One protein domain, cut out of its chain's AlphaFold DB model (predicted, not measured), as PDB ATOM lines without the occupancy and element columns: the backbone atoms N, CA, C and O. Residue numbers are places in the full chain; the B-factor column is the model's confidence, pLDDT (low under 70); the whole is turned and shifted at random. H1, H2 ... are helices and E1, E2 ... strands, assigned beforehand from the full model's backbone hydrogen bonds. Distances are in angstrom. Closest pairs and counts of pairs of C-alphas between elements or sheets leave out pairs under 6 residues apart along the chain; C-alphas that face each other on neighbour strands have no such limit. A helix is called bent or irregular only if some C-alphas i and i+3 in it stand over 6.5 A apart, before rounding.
ATOM      1  N   TYR A   6     106.828 134.592  77.332       89.12
ATOM      2  CA  TYR A   6     107.014 133.581  78.377       89.12
ATOM      3  C   TYR A   6     108.101 133.968  79.387       89.12
ATOM      4  O   TYR A   6     107.886 133.862  80.590       89.12
ATOM      5  N   GLU A   7     109.249 134.456  78.914       92.75
ATOM      6  CA  GLU A   7     110.317 134.935  79.802       92.75
ATOM      7  C   GLU A   7     109.858 136.147  80.614       92.75
ATOM      8  O   GLU A   7     110.155 136.239  81.799       92.75
ATOM      9  N   THR A   8     109.089 137.046  79.994       92.81
ATOM     10  CA  THR A   8     108.499 138.191  80.702       92.81
ATOM     11  C   THR A   8     107.525 137.722  81.782       92.81
ATOM     12  O   THR A   8     107.577 138.218  82.903       92.81
ATOM     13  N   TRP A   9     106.668 136.742  81.478       93.31
ATOM     14  CA  TRP A   9     105.746 136.160  82.454       93.31
ATOM     15  C   TRP A   9     106.481 135.548  83.654       93.31
ATOM     16  O   TRP A   9     106.159 135.876  84.793       93.31
ATOM     17  N   ALA A  10     107.497 134.720  83.401       93.75
ATOM     18  CA  ALA A  10     108.273 134.053  84.449       93.75
ATOM     19  C   ALA A  10     108.969 135.039  85.411       93.75
ATOM     20  O   ALA A  10     109.225 134.717  86.567       93.75
ATOM     21  N   GLU A  11     109.281 136.252  84.949       91.94
ATOM     22  CA  GLU A  11     109.853 137.299  85.799       91.94
ATOM     23  C   GLU A  11     108.806 137.988  86.682       91.94
ATOM     24  O   GLU A  11     109.123 138.386  87.804       91.94
ATOM     25  N   ILE A  12     107.577 138.161  86.186       94.12
ATOM     26  CA  ILE A  12     106.548 138.954  86.874       94.12
ATOM     27  C   ILE A  12     105.594 138.117  87.731       94.12
ATOM     28  O   ILE A  12     104.971 138.661  88.636       94.12
ATOM     29  N   GLU A  13     105.481 136.806  87.496       94.00
ATOM     30  CA  GLU A  13     104.498 135.943  88.178       94.00
ATOM     31  C   GLU A  13     104.692 135.836  89.702       94.00
ATOM     32  O   GLU A  13     103.790 135.411  90.425       94.00
ATOM     33  N   HIS A  14     105.864 136.232  90.200       91.75
ATOM     34  CA  HIS A  14     106.215 136.229  91.619       91.75
ATOM     35  C   HIS A  14     106.341 137.633  92.225       91.75
ATOM     36  O   HIS A  14     106.793 137.762  93.363       91.75
ATOM     37  N   MET A  15     105.979 138.683  91.484       94.62
ATOM     38  CA  MET A  15     106.033 140.047  92.000       94.62
ATOM     39  C   MET A  15     104.971 140.276  93.076       94.62
ATOM     40  O   MET A  15     103.816 139.875  92.936       94.62
ATOM     41  N   ASP A  16     105.363 140.975  94.138       96.25
ATOM     42  CA  ASP A  16     104.478 141.461  95.196       96.25
ATOM     43  C   ASP A  16     104.072 142.933  95.000       96.25
ATOM     44  O   ASP A  16     103.296 143.484  95.781       96.25
ATOM     45  N   GLU A  17     104.548 143.569  93.932       96.94
ATOM     46  CA  GLU A  17     104.169 144.908  93.494       96.94
ATOM     47  C   GLU A  17     104.072 144.940  91.967       96.94
ATOM     48  O   GLU A  17     104.944 144.431  91.265       96.94
ATOM     49  N   PHE A  18     103.017 145.558  91.441       97.81
ATOM     50  CA  PHE A  18     102.816 145.685  90.003       97.81
ATOM     51  C   PHE A  18     102.073 146.972  89.657       97.81
ATOM     52  O   PHE A  18     101.157 147.387  90.365       97.81
ATOM     53  N   THR A  19     102.450 147.610  88.548       98.12
ATOM     54  CA  THR A  19     101.739 148.788  88.035       98.12
ATOM     55  C   THR A  19     100.867 148.381  86.859       98.12
ATOM     56  O   THR A  19     101.376 148.034  85.796       98.12
ATOM     57  N   VAL A  20      99.550 148.459  87.044       98.38
ATOM     58  CA  VAL A  20      98.578 148.288  85.964       98.38
ATOM     59  C   VAL A  20      98.573 149.556  85.120       98.38
ATOM     60  O   VAL A  20      98.224 150.639  85.594       98.38
ATOM     61  N   LEU A  21      98.951 149.422  83.857       98.38
ATOM     62  CA  LEU A  21      98.980 150.511  82.893       98.38
ATOM     63  C   LEU A  21      97.607 150.689  82.220       98.38
ATOM     64  O   LEU A  21      96.850 149.718  82.083       98.38
ATOM     65  N   PRO A  22      97.268 151.902  81.743       98.50
ATOM     66  CA  PRO A  22      96.078 152.123  80.920       98.50
ATOM     67  C   PRO A  22      95.997 151.180  79.711       98.50
ATOM     68  O   PRO A  22      94.917 150.689  79.380       98.50
ATOM     69  N   GLU A  23      97.140 150.876  79.097       98.50
ATOM     70  CA  GLU A  23      97.296 149.950  77.978       98.50
ATOM     71  C   GLU A  23      96.863 148.533  78.354       98.50
ATOM     72  O   GLU A  23      96.144 147.899  77.585       98.50
ATOM     73  N   HIS A  24      97.217 148.045  79.551       98.25
ATOM     74  CA  HIS A  24      96.773 146.724  80.011       98.25
ATOM     75  C   HIS A  24      95.248 146.662  80.061       98.25
ATOM     76  O   HIS A  24      94.643 145.722  79.558       98.25
ATOM     77  N   ILE A  25      94.602 147.696  80.604       98.25
ATOM     78  CA  ILE A  25      93.137 147.761  80.674       98.25
ATOM     79  C   ILE A  25      92.514 147.866  79.279       98.25
ATOM     80  O   ILE A  25      91.487 147.234  79.023       98.25
ATOM     81  N   ALA A  26      93.114 148.641  78.375       98.12
ATOM     82  CA  ALA A  26      92.651 148.746  76.996       98.12
ATOM     83  C   ALA A  26      92.707 147.383  76.280       98.12
ATOM     84  O   ALA A  26      91.730 146.995  75.637       98.12
ATOM     85  N   ILE A  27      93.793 146.629  76.470       97.56
ATOM     86  CA  ILE A  27      93.966 145.271  75.938       97.56
ATOM     87  C   ILE A  27      92.934 144.317  76.550       97.56
ATOM     88  O   ILE A  27      92.209 143.645  75.817       97.56
ATOM     89  N   LEU A  28      92.794 144.295  77.881       97.06
ATOM     90  CA  LEU A  28      91.845 143.410  78.571       97.06
ATOM     91  C   LEU A  28      90.387 143.672  78.171       97.06
ATOM     92  O   LEU A  28      89.600 142.734  78.078       97.06
ATOM     93  N   ARG A  29      90.015 144.922  77.869       96.31
ATOM     94  CA  ARG A  29      88.671 145.263  77.367       96.31
ATOM     95  C   ARG A  29      88.381 144.724  75.968       96.31
ATOM     96  O   ARG A  29      87.213 144.619  75.605       96.31
ATOM     97  N   ARG A  30      89.414 144.388  75.194       96.69
ATOM     98  CA  ARG A  30      89.297 143.759  73.870       96.69
ATOM     99  C   ARG A  30      89.583 142.258  73.890       96.69
ATOM    100  O   ARG A  30      89.595 141.628  72.836       96.69
ATOM    101  N   ALA A  31      89.798 141.678  75.071       95.62
ATOM    102  CA  ALA A  31      90.063 140.257  75.215       95.62
ATOM    103  C   ALA A  31      88.925 139.421  74.615       95.62
ATOM    104  O   ALA A  31      87.762 139.522  75.013       95.62
ATOM    105  N   HIS A  32      89.271 138.544  73.679       96.00
ATOM    106  CA  HIS A  32      88.350 137.573  73.118       96.00
ATOM    107  C   HIS A  32      88.290 136.349  74.037       96.00
ATOM    108  O   HIS A  32      89.138 135.454  73.975       96.00
ATOM    109  N   ILE A  33      87.291 136.335  74.918       95.06
ATOM    110  CA  ILE A  33      87.098 135.279  75.917       95.06
ATOM    111  C   ILE A  33      86.347 134.087  75.316       95.06
ATOM    112  O   ILE A  33      85.342 134.247  74.624       95.06
ATOM    113  N   THR A  34      86.826 132.881  75.607       93.19
ATOM    114  CA  THR A  34      86.237 131.604  75.188       93.19
ATOM    115  C   THR A  34      86.221 130.631  76.360       93.19
ATOM    116  O   THR A  34      86.893 130.830  77.371       93.19
ATOM    117  N   TRP A  35      85.473 129.538  76.214       92.69
ATOM    118  CA  TRP A  35      85.719 128.347  77.022       92.69
ATOM    119  C   TRP A  35      87.025 127.701  76.554       92.69
ATOM    120  O   TRP A  35      87.142 127.360  75.374       92.69
ATOM    121  N   VAL A  36      88.015 127.593  77.438       89.56
ATOM    122  CA  VAL A  36      89.292 126.926  77.170       89.56
ATOM    123  C   VAL A  36      89.264 125.575  77.865       89.56
ATOM    124  O   VAL A  36      89.174 125.519  79.089       89.56
ATOM    125  N   GLY A  37      89.343 124.501  77.078       87.81
ATOM    126  CA  GLY A  37      89.278 123.125  77.566       87.81
ATOM    127  C   GLY A  37      88.157 122.320  76.910       87.81
ATOM    128  O   GLY A  37      87.619 122.720  75.875       87.81
ATOM    129  N   ASP A  38      87.830 121.181  77.509       85.88
ATOM    130  CA  ASP A  38      86.757 120.280  77.084       85.88
ATOM    131  C   ASP A  38      85.548 120.335  78.041       85.88
ATOM    132  O   ASP A  38      85.412 121.262  78.847       85.88
ATOM    133  N   GLU A  39      84.619 119.384  77.904       84.69
ATOM    134  CA  GLU A  39      83.394 119.315  78.716       84.69
ATOM    135  C   GLU A  39      83.647 118.917  80.182       84.69
ATOM    136  O   GLU A  39      82.816 119.199  81.043       84.69
ATOM    137  N   TRP A  40      84.788 118.281  80.473       86.19
ATOM    138  CA  TRP A  40      85.134 117.752  81.798       86.19
ATOM    139  C   TRP A  40      86.161 118.618  82.526       86.19
ATOM    140  O   TRP A  40      86.238 118.605  83.755       86.19
ATOM    141  N   SER A  41      86.960 119.362  81.768       85.19
ATOM    142  CA  SER A  41      88.042 120.199  82.250       85.19
ATOM    143  C   SER A  41      88.114 121.459  81.399       85.19
ATOM    144  O   SER A  41      88.622 121.464  80.280       85.19
ATOM    145  N   GLY A  42      87.580 122.555  81.929       88.44
ATOM    146  CA  GLY A  42      87.630 123.831  81.240       88.44
ATOM    147  C   GLY A  42      87.368 125.012  82.153       88.44
ATOM    148  O   GLY A  42      86.855 124.874  83.264       88.44
ATOM    149  N   ALA A  43      87.764 126.180  81.671       92.44
ATOM    150  CA  ALA A  43      87.579 127.451  82.348       92.44
ATOM    151  C   ALA A  43      87.378 128.568  81.313       92.44
ATOM    152  O   ALA A  43      87.818 128.434  80.165       92.44
ATOM    153  N   PRO A  44      86.741 129.690  81.687       92.88
ATOM    154  CA  PRO A  44      86.826 130.896  80.878       92.88
ATOM    155  C   PRO A  44      88.295 131.316  80.736       92.88
ATOM    156  O   PRO A  44      89.027 131.400  81.721       92.88
ATOM    157  N   GLY A  45      88.723 131.589  79.508       92.00
ATOM    158  CA  GLY A  45      90.081 132.022  79.201       92.00
ATOM    159  C   GLY A  45      90.146 132.814  77.902       92.00
ATOM    160  O   GLY A  45      89.178 132.885  77.146       92.00
ATOM    161  N   MET A  46      91.290 133.436  77.635       91.88
ATOM    162  CA  MET A  46      91.509 134.157  76.382       91.88
ATOM    163  C   MET A  46      91.743 133.170  75.229       91.88
ATOM    164  O   MET A  46      92.407 132.145  75.394       91.88
ATOM    165  N   ASN A  47      91.207 133.472  74.046       92.56
ATOM    166  CA  ASN A  47      91.381 132.636  72.863       92.56
ATOM    167  C   ASN A  47      92.869 132.522  72.483       92.56
ATOM    168  O   ASN A  47      93.465 133.493  72.029       92.56
ATOM    169  N   HIS A  48      93.459 131.330  72.578       87.12
ATOM    170  CA  HIS A  48      94.888 131.134  72.290       87.12
ATOM    171  C   HIS A  48      95.285 131.403  70.826       87.12
ATOM    172  O   HIS A  48      96.455 131.634  70.540       87.12
ATOM    173  N   LYS A  49      94.332 131.346  69.884       90.00
ATOM    174  CA  LYS A  49      94.581 131.572  68.451       90.00
ATOM    175  C   LYS A  49      94.295 133.008  68.019       90.00
ATOM    176  O   LYS A  49      94.928 133.492  67.088       90.00
ATOM    177  N   ARG A  50      93.295 133.647  68.627       93.75
ATOM    178  CA  ARG A  50      92.826 135.005  68.302       93.75
ATOM    179  C   ARG A  50      92.514 135.773  69.581       93.75
ATOM    180  O   ARG A  50      91.335 136.046  69.830       93.75
ATOM    181  N   PRO A  51      93.527 136.066  70.409       93.88
ATOM    182  CA  PRO A  51      93.329 136.580  71.763       93.88
ATOM    183  C   PRO A  51      92.616 137.931  71.812       93.88
ATOM    184  O   PRO A  51      91.941 138.222  72.795       93.88
ATOM    185  N   LEU A  52      92.731 138.722  70.743       95.19
ATOM    186  CA  LEU A  52      92.160 140.067  70.621       95.19
ATOM    187  C   LEU A  52      91.186 140.200  69.433       95.19
ATOM    188  O   LEU A  52      90.693 141.285  69.150       95.19
ATOM    189  N   GLY A  53      90.845 139.076  68.786       88.56
ATOM    190  CA  GLY A  53      89.842 139.003  67.720       88.56
ATOM    191  C   GLY A  53      90.408 138.707  66.331       88.56
ATOM    192  O   GLY A  53      89.818 137.883  65.622       88.56
ATOM    193  N   ASN A  54      91.563 139.265  65.955       89.25
ATOM    194  CA  ASN A  54      92.183 138.999  64.655       89.25
ATOM    195  C   ASN A  54      93.170 137.823  64.685       89.25
ATOM    196  O   ASN A  54      93.471 137.234  65.725       89.25
ATOM    197  N   SER A  55      93.618 137.403  63.495       87.25
ATOM    198  CA  SER A  55      94.640 136.356  63.346       87.25
ATOM    199  C   SER A  55      96.058 136.836  63.647       87.25
ATOM    200  O   SER A  55      96.897 135.994  63.955       87.25
ATOM    201  N   ASP A  56      96.319 138.141  63.542       92.56
ATOM    202  CA  ASP A  56      97.576 138.755  63.967       92.56
ATOM    203  C   ASP A  56      97.305 139.676  65.160       92.56
ATOM    204  O   ASP A  56      96.747 140.763  65.029       92.56
ATOM    205  N   HIS A  57      97.683 139.209  66.345       93.19
ATOM    206  CA  HIS A  57      97.490 139.959  67.579       93.19
ATOM    207  C   HIS A  57      98.398 141.197  67.668       93.19
ATOM    208  O   HIS A  57      98.096 142.092  68.451       93.19
ATOM    209  N   TYR A  58      99.483 141.291  66.887       95.56
ATOM    210  CA  TYR A  58     100.310 142.501  66.874       95.56
ATOM    211  C   TYR A  58      99.602 143.668  66.188       95.56
ATOM    212  O   TYR A  58      99.770 144.804  66.628       95.56
ATOM    213  N   ASP A  59      98.793 143.400  65.159       95.75
ATOM    214  CA  ASP A  59      97.962 144.429  64.525       95.75
ATOM    215  C   ASP A  59      96.881 144.915  65.499       95.75
ATOM    216  O   ASP A  59      96.709 146.121  65.667       95.75
ATOM    217  N   ASP A  60      96.243 143.994  66.234       96.06
ATOM    218  CA  ASP A  60      95.294 144.349  67.298       96.06
ATOM    219  C   ASP A  60      95.960 145.206  68.387       96.06
ATOM    220  O   ASP A  60      95.401 146.210  68.825       96.06
ATOM    221  N   LEU A  61      97.170 144.840  68.824       96.62
ATOM    222  CA  LEU A  61      97.919 145.600  69.828       96.62
ATOM    223  C   LEU A  61      98.330 146.982  69.311       96.62
ATOM    224  O   LEU A  61      98.240 147.952  70.062       96.62
ATOM    225  N   ALA A  62      98.724 147.099  68.043       97.06
ATOM    226  CA  ALA A  62      99.014 148.388  67.424       97.06
ATOM    227  C   ALA A  62      97.765 149.279  67.337       97.06
ATOM    228  O   ALA A  62      97.850 150.483  67.582       97.06
ATOM    229  N   GLU A  63      96.595 148.704  67.062       97.00
ATOM    230  CA  GLU A  63      95.339 149.450  67.084       97.00
ATOM    231  C   GLU A  63      94.974 149.900  68.506       97.00
ATOM    232  O   GLU A  63      94.654 151.066  68.730       97.00
ATOM    233  N   ILE A  64      95.044 148.992  69.481       96.88
ATOM    234  CA  ILE A  64      94.617 149.245  70.864       96.88
ATOM    235  C   ILE A  64      95.540 150.240  71.572       96.88
ATOM    236  O   ILE A  64      95.055 151.129  72.272       96.88
ATOM    237  N   VAL A  65      96.854 150.058  71.437       96.75
ATOM    238  CA  VAL A  65      97.864 150.796  72.208       96.75
ATOM    239  C   VAL A  65      98.290 152.074  71.494       96.75
ATOM    240  O   VAL A  65      98.428 153.114  72.132       96.75
ATOM    241  N   ASP A  66      98.467 152.015  70.173       96.44
ATOM    242  CA  ASP A  66      98.991 153.138  69.392       96.44
ATOM    243  C   ASP A  66      97.928 153.819  68.509       96.44
ATOM    244  O   ASP A  66      98.220 154.842  67.887       96.44
ATOM    245  N   GLY A  67      96.709 153.274  68.412       95.06
ATOM    246  CA  GLY A  67      95.648 153.821  67.559       95.06
ATOM    247  C   GLY A  67      95.852 153.588  66.057       95.06
ATOM    248  O   GLY A  67      95.253 154.298  65.248       95.06
ATOM    249  N   ARG A  68      96.705 152.633  65.655       94.06
ATOM    250  CA  ARG A  68      96.984 152.339  64.235       94.06
ATOM    251  C   ARG A  68      95.909 151.428  63.644       94.06
ATOM    252  O   ARG A  68      95.823 150.261  63.998       94.06
ATOM    253  N   THR A  69      95.091 151.956  62.736       90.94
ATOM    254  CA  THR A  69      93.934 151.246  62.149       90.94
ATOM    255  C   THR A  69      94.178 150.739  60.724       90.94
ATOM    256  O   THR A  69      93.235 150.416  60.005       90.94
ATOM    257  N   ASP A  70      95.425 150.737  60.260       90.94
ATOM    258  CA  ASP A  70      95.820 150.299  58.918       90.94
ATOM    259  C   ASP A  70      96.171 148.804  58.847       90.94
ATOM    260  O   ASP A  70      96.622 148.337  57.800       90.94
ATOM    261  N   ASN A  71      95.929 148.056  59.935       86.19
ATOM    262  CA  ASN A  71      96.309 146.651  60.112       86.19
ATOM    263  C   ASN A  71      97.797 146.413  59.822       86.19
ATOM    264  O   ASN A  71      98.162 145.451  59.147       86.19
ATOM    265  N   GLN A  72      98.645 147.346  60.262       90.38
ATOM    266  CA  GLN A  72     100.088 147.238  60.118       90.38
ATOM    267  C   GLN A  72     100.799 147.636  61.412       90.38
ATOM    268  O   GLN A  72     100.979 148.810  61.744       90.38
ATOM    269  N   HIS A  73     101.294 146.638  62.136       92.88
ATOM    270  CA  HIS A  73     102.293 146.865  63.172       92.88
ATOM    271  C   HIS A  73     103.695 147.074  62.574       92.88
ATOM    272  O   HIS A  73     104.063 146.509  61.541       92.88
ATOM    273  N   HIS A  74     104.542 147.841  63.266       93.62
ATOM    274  CA  HIS A  74     105.964 147.891  62.932       93.62
ATOM    275  C   HIS A  74     106.705 146.770  63.658       93.62
ATOM    276  O   HIS A  74     106.484 146.517  64.843       93.62
ATOM    277  N   SER A  75     107.653 146.125  62.976       92.25
ATOM    278  CA  SER A  75     108.474 145.066  63.576       92.25
ATOM    279  C   SER A  75     109.288 145.545  64.784       92.25
ATOM    280  O   SER A  75     109.549 144.752  65.688       92.25
ATOM    281  N   SER A  76     109.633 146.838  64.837       93.75
ATOM    282  CA  SER A  76     110.301 147.479  65.975       93.75
ATOM    283  C   SER A  76     109.483 147.438  67.267       93.75
ATOM    284  O   SER A  76     110.063 147.464  68.350       93.75
ATOM    285  N   ASP A  77     108.157 147.345  67.163       95.00
ATOM    286  CA  ASP A  77     107.249 147.491  68.302       95.00
ATOM    287  C   ASP A  77     106.922 146.142  68.955       95.00
ATOM    288  O   ASP A  77     106.439 146.109  70.087       95.00
ATOM    289  N   LYS A  78     107.251 145.022  68.290       94.25
ATOM    290  CA  LYS A  78     106.934 143.659  68.754       94.25
ATOM    291  C   LYS A  78     107.399 143.391  70.175       94.25
ATOM    292  O   LYS A  78     106.619 142.927  70.989       94.25
ATOM    293  N   ALA A  79     108.631 143.772  70.511       94.12
ATOM    294  CA  ALA A  79     109.165 143.557  71.856       94.12
ATOM    295  C   ALA A  79     108.367 144.301  72.947       94.12
ATOM    296  O   ALA A  79     108.228 143.800  74.059       94.12
ATOM    297  N   ARG A  80     107.838 145.493  72.637       95.31
ATOM    298  CA  ARG A  80     106.968 146.250  73.550       95.31
ATOM    299  C   ARG A  80     105.601 145.575  73.670       95.31
ATOM    300  O   ARG A  80     105.087 145.454  74.776       95.31
ATOM    301  N   TYR A  81     105.037 145.122  72.553       95.75
ATOM    302  CA  TYR A  81     103.753 144.421  72.517       95.75
ATOM    303  C   TYR A  81     103.787 143.083  73.249       95.75
ATOM    304  O   TYR A  81     102.909 142.827  74.064       95.75
ATOM    305  N   ASP A  82     104.832 142.283  73.047       94.81
ATOM    306  CA  ASP A  82     105.043 141.021  73.759       94.81
ATOM    307  C   ASP A  82     105.102 141.228  75.271       94.81
ATOM    308  O   ASP A  82     104.495 140.474  76.032       94.81
ATOM    309  N   ARG A  83     105.788 142.290  75.709       95.69
ATOM    310  CA  ARG A  83     105.847 142.667  77.119       95.69
ATOM    311  C   ARG A  83     104.474 143.064  77.661       95.69
ATOM    312  O   ARG A  83     104.047 142.491  78.658       95.69
ATOM    313  N   LEU A  84     103.776 143.995  77.004       96.44
ATOM    314  CA  LEU A  84     102.437 144.433  77.423       96.44
ATOM    315  C   LEU A  84     101.449 143.263  77.476       96.44
ATOM    316  O   LEU A  84     100.632 143.179  78.390       96.44
ATOM    317  N   PHE A  85     101.530 142.354  76.506       94.44
ATOM    318  CA  PHE A  85     100.652 141.198  76.424       94.44
ATOM    319  C   PHE A  85     100.951 140.166  77.520       94.44
ATOM    320  O   PHE A  85     100.019 139.650  78.132       94.44
ATOM    321  N   ALA A  86     102.224 139.915  77.844       95.19
ATOM    322  CA  ALA A  86     102.598 139.077  78.987       95.19
ATOM    323  C   ALA A  86     102.155 139.690  80.327       95.19
ATOM    324  O   ALA A  86     101.592 139.002  81.181       95.19
ATOM    325  N   GLU A  87     102.355 140.999  80.489       97.06
ATOM    326  CA  GLU A  87     101.918 141.778  81.651       97.06
ATOM    327  C   GLU A  87     100.391 141.740  81.851       97.06
ATOM    328  O   GLU A  87      99.918 141.763  82.991       97.06
ATOM    329  N   CYS A  88      99.606 141.590  80.774       95.56
ATOM    330  CA  CYS A  88      98.149 141.466  80.864       95.56
ATOM    331  C   CYS A  88      97.692 140.255  81.683       95.56
ATOM    332  O   CYS A  88      96.596 140.302  82.237       95.56
ATOM    333  N   THR A  89      98.500 139.199  81.812       94.69
ATOM    334  CA  THR A  89      98.165 138.068  82.688       94.69
ATOM    335  C   THR A  89      98.072 138.518  84.146       94.69
ATOM    336  O   THR A  89      97.088 138.214  84.819       94.69
ATOM    337  N   LEU A  90      99.052 139.289  84.629       96.62
ATOM    338  CA  LEU A  90      99.055 139.784  86.006       96.62
ATOM    339  C   LEU A  90      98.016 140.894  86.204       96.62
ATOM    340  O   LEU A  90      97.283 140.889  87.192       96.62
ATOM    341  N   ALA A  91      97.872 141.787  85.219       97.56
ATOM    342  CA  ALA A  91      96.809 142.786  85.233       97.56
ATOM    343  C   ALA A  91      95.416 142.132  85.299       97.56
ATOM    344  O   ALA A  91      94.569 142.593  86.058       97.56
ATOM    345  N   LEU A  92      95.181 141.034  84.568       96.44
ATOM    346  CA  LEU A  92      93.917 140.294  84.610       96.44
ATOM    347  C   LEU A  92      93.642 139.730  86.009       96.44
ATOM    348  O   LEU A  92      92.523 139.856  86.503       96.44
ATOM    349  N   GLN A  93      94.650 139.147  86.663       95.88
ATOM    350  CA  GLN A  93      94.514 138.674  88.044       95.88
ATOM    351  C   GLN A  93      94.119 139.822  88.981       95.88
ATOM    352  O   GLN A  93      93.139 139.702  89.714       95.88
ATOM    353  N   ILE A  94      94.813 140.960  88.888       97.69
ATOM    354  CA  ILE A  94      94.549 142.146  89.711       97.69
ATOM    355  C   ILE A  94      93.125 142.672  89.505       97.69
ATOM    356  O   ILE A  94      92.407 142.888  90.483       97.69
ATOM    357  N   VAL A  95      92.682 142.880  88.260       97.19
ATOM    358  CA  VAL A  95      91.353 143.469  88.008       97.19
ATOM    359  C   VAL A  95      90.219 142.525  88.404       97.19
ATOM    360  O   VAL A  95      89.184 142.992  88.875       97.19
ATOM    361  N   LEU A  96      90.405 141.207  88.262       96.19
ATOM    362  CA  LEU A  96      89.414 140.217  88.692       96.19
ATOM    363  C   LEU A  96      89.351 140.102  90.216       96.19
ATOM    364  O   LEU A  96      88.260 140.010  90.772       96.19
ATOM    365  N   GLU A  97      90.497 140.129  90.892       96.56
ATOM    366  CA  GLU A  97      90.551 140.019  92.347       96.56
ATOM    367  C   GLU A  97      90.029 141.281  93.042       96.56
ATOM    368  O   GLU A  97      89.283 141.202  94.020       96.56
ATOM    369  N   THR A  98      90.392 142.454  92.524       96.50
ATOM    370  CA  THR A  98      89.978 143.746  93.091       96.50
ATOM    371  C   THR A  98      88.607 144.202  92.600       96.50
ATOM    372  O   THR A  98      88.015 145.105  93.190       96.50
ATOM    373  N   GLY A  99      88.092 143.603  91.521       96.69
ATOM    374  CA  GLY A  99      86.844 144.008  90.876       96.69
ATOM    375  C   GLY A  99      86.910 145.386  90.205       96.69
ATOM    376  O   GLY A  99      85.865 145.982  89.946       96.69
ATOM    377  N   SER A 100      88.111 145.915  89.946       95.81
ATOM    378  CA  SER A 100      88.322 147.265  89.420       95.81
ATOM    379  C   SER A 100      89.270 147.268  88.222       95.81
ATOM    380  O   SER A 100      90.392 146.783  88.307       95.81
ATOM    381  N   PHE A 101      88.839 147.877  87.112       96.44
ATOM    382  CA  PHE A 101      89.681 148.165  85.942       96.44
ATOM    383  C   PHE A 101      90.306 149.556  86.069       96.44
ATOM    384  O   PHE A 101      90.020 150.455  85.270       96.44
ATOM    385  N   GLN A 102      91.112 149.743  87.110       97.50
ATOM    386  CA  GLN A 102      91.752 151.012  87.432       97.50
ATOM    387  C   GLN A 102      93.268 150.922  87.186       97.50
ATOM    388  O   GLN A 102      93.905 150.005  87.699       97.50
ATOM    389  N   PRO A 103      93.864 151.832  86.391       98.19
ATOM    390  CA  PRO A 103      95.315 151.919  86.289       98.19
ATOM    391  C   PRO A 103      95.929 152.414  87.601       98.19
ATOM    392  O   PRO A 103      95.304 153.198  88.317       98.19
ATOM    393  N   GLY A 104      97.167 152.008  87.869       98.19
ATOM    394  CA  GLY A 104      97.967 152.452  89.008       98.19
ATOM    395  C   GLY A 104      98.735 151.311  89.665       98.19
ATOM    396  O   GLY A 104      98.814 150.198  89.138       98.19
ATOM    397  N   ARG A 105      99.346 151.599  90.809       98.19
ATOM    398  CA  ARG A 105     100.180 150.666  91.558       98.19
ATOM    399  C   ARG A 105      99.337 149.788  92.470       98.19
ATOM    400  O   ARG A 105      98.539 150.274  93.273       98.19
ATOM    401  N   TYR A 106      99.604 148.493  92.406       98.31
ATOM    402  CA  TYR A 106      99.025 147.472  93.258       98.31
ATOM    403  C   TYR A 106     100.119 146.731  94.019       98.31
ATOM    404  O   TYR A 106     101.213 146.520  93.502       98.31
ATOM    405  N   VAL A 107      99.812 146.324  95.248       97.62
ATOM    406  CA  VAL A 107     100.713 145.542  96.105       97.62
ATOM    407  C   VAL A 107     100.002 144.308  96.642       97.62
ATOM    408  O   VAL A 107      98.852 144.388  97.076       97.62
ATOM    409  N   LEU A 108     100.697 143.178  96.632       95.94
ATOM    410  CA  LEU A 108     100.243 141.902  97.152       95.94
ATOM    411  C   LEU A 108     100.577 141.823  98.649       95.94
ATOM    412  O   LEU A 108     101.743 141.847  99.042       95.94
ATOM    413  N   ARG A 109      99.565 141.782  99.520       94.06
ATOM    414  CA  ARG A 109      99.756 141.806 100.984       94.06
ATOM    415  C   ARG A 109      98.756 140.910 101.712       94.06
ATOM    416  O   ARG A 109      97.696 140.588 101.192       94.06
ATOM    417  N   GLY A 110      99.081 140.557 102.957       89.69
ATOM    418  CA  GLY A 110      98.185 139.828 103.861       89.69
ATOM    419  C   GLY A 110      98.322 138.304 103.817       89.69
ATOM    420  O   GLY A 110      99.196 137.754 103.150       89.69
ATOM    421  N   LEU A 111      97.465 137.630 104.593       83.62
ATOM    422  CA  LEU A 111      97.357 136.172 104.676       83.62
ATOM    423  C   LEU A 111      95.862 135.776 104.673       83.62
ATOM    424  O   LEU A 111      95.190 135.998 105.682       83.62
ATOM    425  N   PRO A 112      95.323 135.207 103.574       88.06
ATOM    426  CA  PRO A 112      96.004 134.964 102.299       88.06
ATOM    427  C   PRO A 112      96.400 136.273 101.600       88.06
ATOM    428  O   PRO A 112      95.765 137.307 101.803       88.06
ATOM    429  N   ALA A 113      97.459 136.201 100.797       92.56
ATOM    430  CA  ALA A 113      97.960 137.317 100.007       92.56
ATOM    431  C   ALA A 113      96.901 137.797  99.002       92.56
ATOM    432  O   ALA A 113      96.298 136.972  98.315       92.56
ATOM    433  N   ARG A 114      96.670 139.114  98.953       95.50
ATOM    434  CA  ARG A 114      95.711 139.767  98.056       95.50
ATOM    435  C   ARG A 114      96.234 141.070  97.475       95.50
ATOM    436  O   ARG A 114      97.041 141.746  98.116       95.50
ATOM    437  N   TRP A 115      95.780 141.419  96.276       97.50
ATOM    438  CA  TRP A 115      96.149 142.663  95.601       97.50
ATOM    439  C   TRP A 115      95.376 143.856  96.166       97.50
ATOM    440  O   TRP A 115      94.152 143.838  96.293       97.50
ATOM    441  N   HIS A 116      96.096 144.935  96.466       96.56
ATOM    442  CA  HIS A 116      95.537 146.184  96.975       96.56
ATOM    443  C   HIS A 116      96.020 147.369  96.148       96.56
ATOM    444  O   HIS A 116      97.223 147.524  95.947       96.56
ATOM    445  N   PHE A 117      95.087 148.220  95.713       97.12
ATOM    446  CA  PHE A 117      95.404 149.491  95.063       97.12
ATOM    447  C   PHE A 117      96.095 150.442  96.048       97.12
ATOM    448  O   PHE A 117      95.677 150.542  97.206       97.12
ATOM    449  N   VAL A 118      97.132 151.141  95.587       96.44
ATOM    450  CA  VAL A 118      97.907 152.087  96.400       96.44
ATOM    451  C   VAL A 118      97.807 153.510  95.861       96.44
ATOM    452  O   VAL A 118      97.444 154.398  96.629       96.44
TER     453      VAL A 118
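Overview. This is residues 6 to 118 of the 119 residues of an uncharacterized protein of Thermocatellispora tengchongensis (UniProt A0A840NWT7). One long, kinked helix, H4, runs through the middle of the domain, and its residues 87 to 98 cover one face of a small three-stranded sheet, E1, E4 and E5. H1 and H2 pack on opposite sides of H4, H3 packs on H2, and the hairpin of E2 and E3 reaches away from the rest. The printed part has 113 residues with four named helices and five named strands, in the order H1 E1 H2 E2 E3 H3 H4 E4 E5, of mixed class. Both sheets, E1 - E4 - E5 and E2 - E3, are antiparallel. The whole is compact, with a radius of gyration of the C-alphas of 14.9 A and spans of 47 by 37 by 26 A.

Arrangement. H1, residues 6 to 12, touches H4, residues 75 to 98, at a steep tilt of 47 degrees, the same way; the closest C-alphas, of Trp 9 and Ala 86, are 5.5 A apart. E1, residues 17 to 20, is an edge strand antiparallel to E4, residues 104 to 109, with N 18 and O 106 2.9 A apart. H2, residues 22 to 29, touches H4, only just about perpendicular at 72 degrees, closest at the C-alphas of His 24 and Cys 88, 5.5 A. E2, residues 33 to 37, and E3, residues 42 to 46, form a hairpin, with N 34 and O 45 2.8 A apart; both are apart from H4. H3, residues 57 to 66, touches H2 at a steep tilt of 47 degrees, opposite ways, with the C-alphas of Glu 23 and Val 65 closest at 5.9 A. H3 and H4 only just touch, with 3 pairs of C-alphas within 8 A; those of Leu 61 and Tyr 81 are closest, at 6.5 A. H4, the hub, touches three helices and is on the sheet E1 E4 E5 at a height of 8.9 A, across the strands at 68 degrees to E1 on the local plane: two layers, a helix on one face of a sheet. E4 and E5, residues 114 to 117, form a hairpin, with N 107 and O 116 2.9 A apart. In H1, H2 and H3 every O i to N i+4 pair is within hydrogen-bond range; in H4, 16 of 20 are.

Along the chain. H1 begins at C-alpha 6, (107.014, 133.581, 78.377). H4 is 34.9 A long, ends at C-alpha 98, (89.978, 143.746, 93.091), has a kink of 33 degrees near residue 90, and is irregular, with C-alphas 76 and 79 7.2 A apart. H3 is 13.4 A long and E4 16.1 A.

Size, cuts and confidence. The two C-alphas farthest apart, of Asp 70 and Leu 111, are 47.9 A apart. The printed part has no cut and no long link, and no printed residue is under 70 in pLDDT.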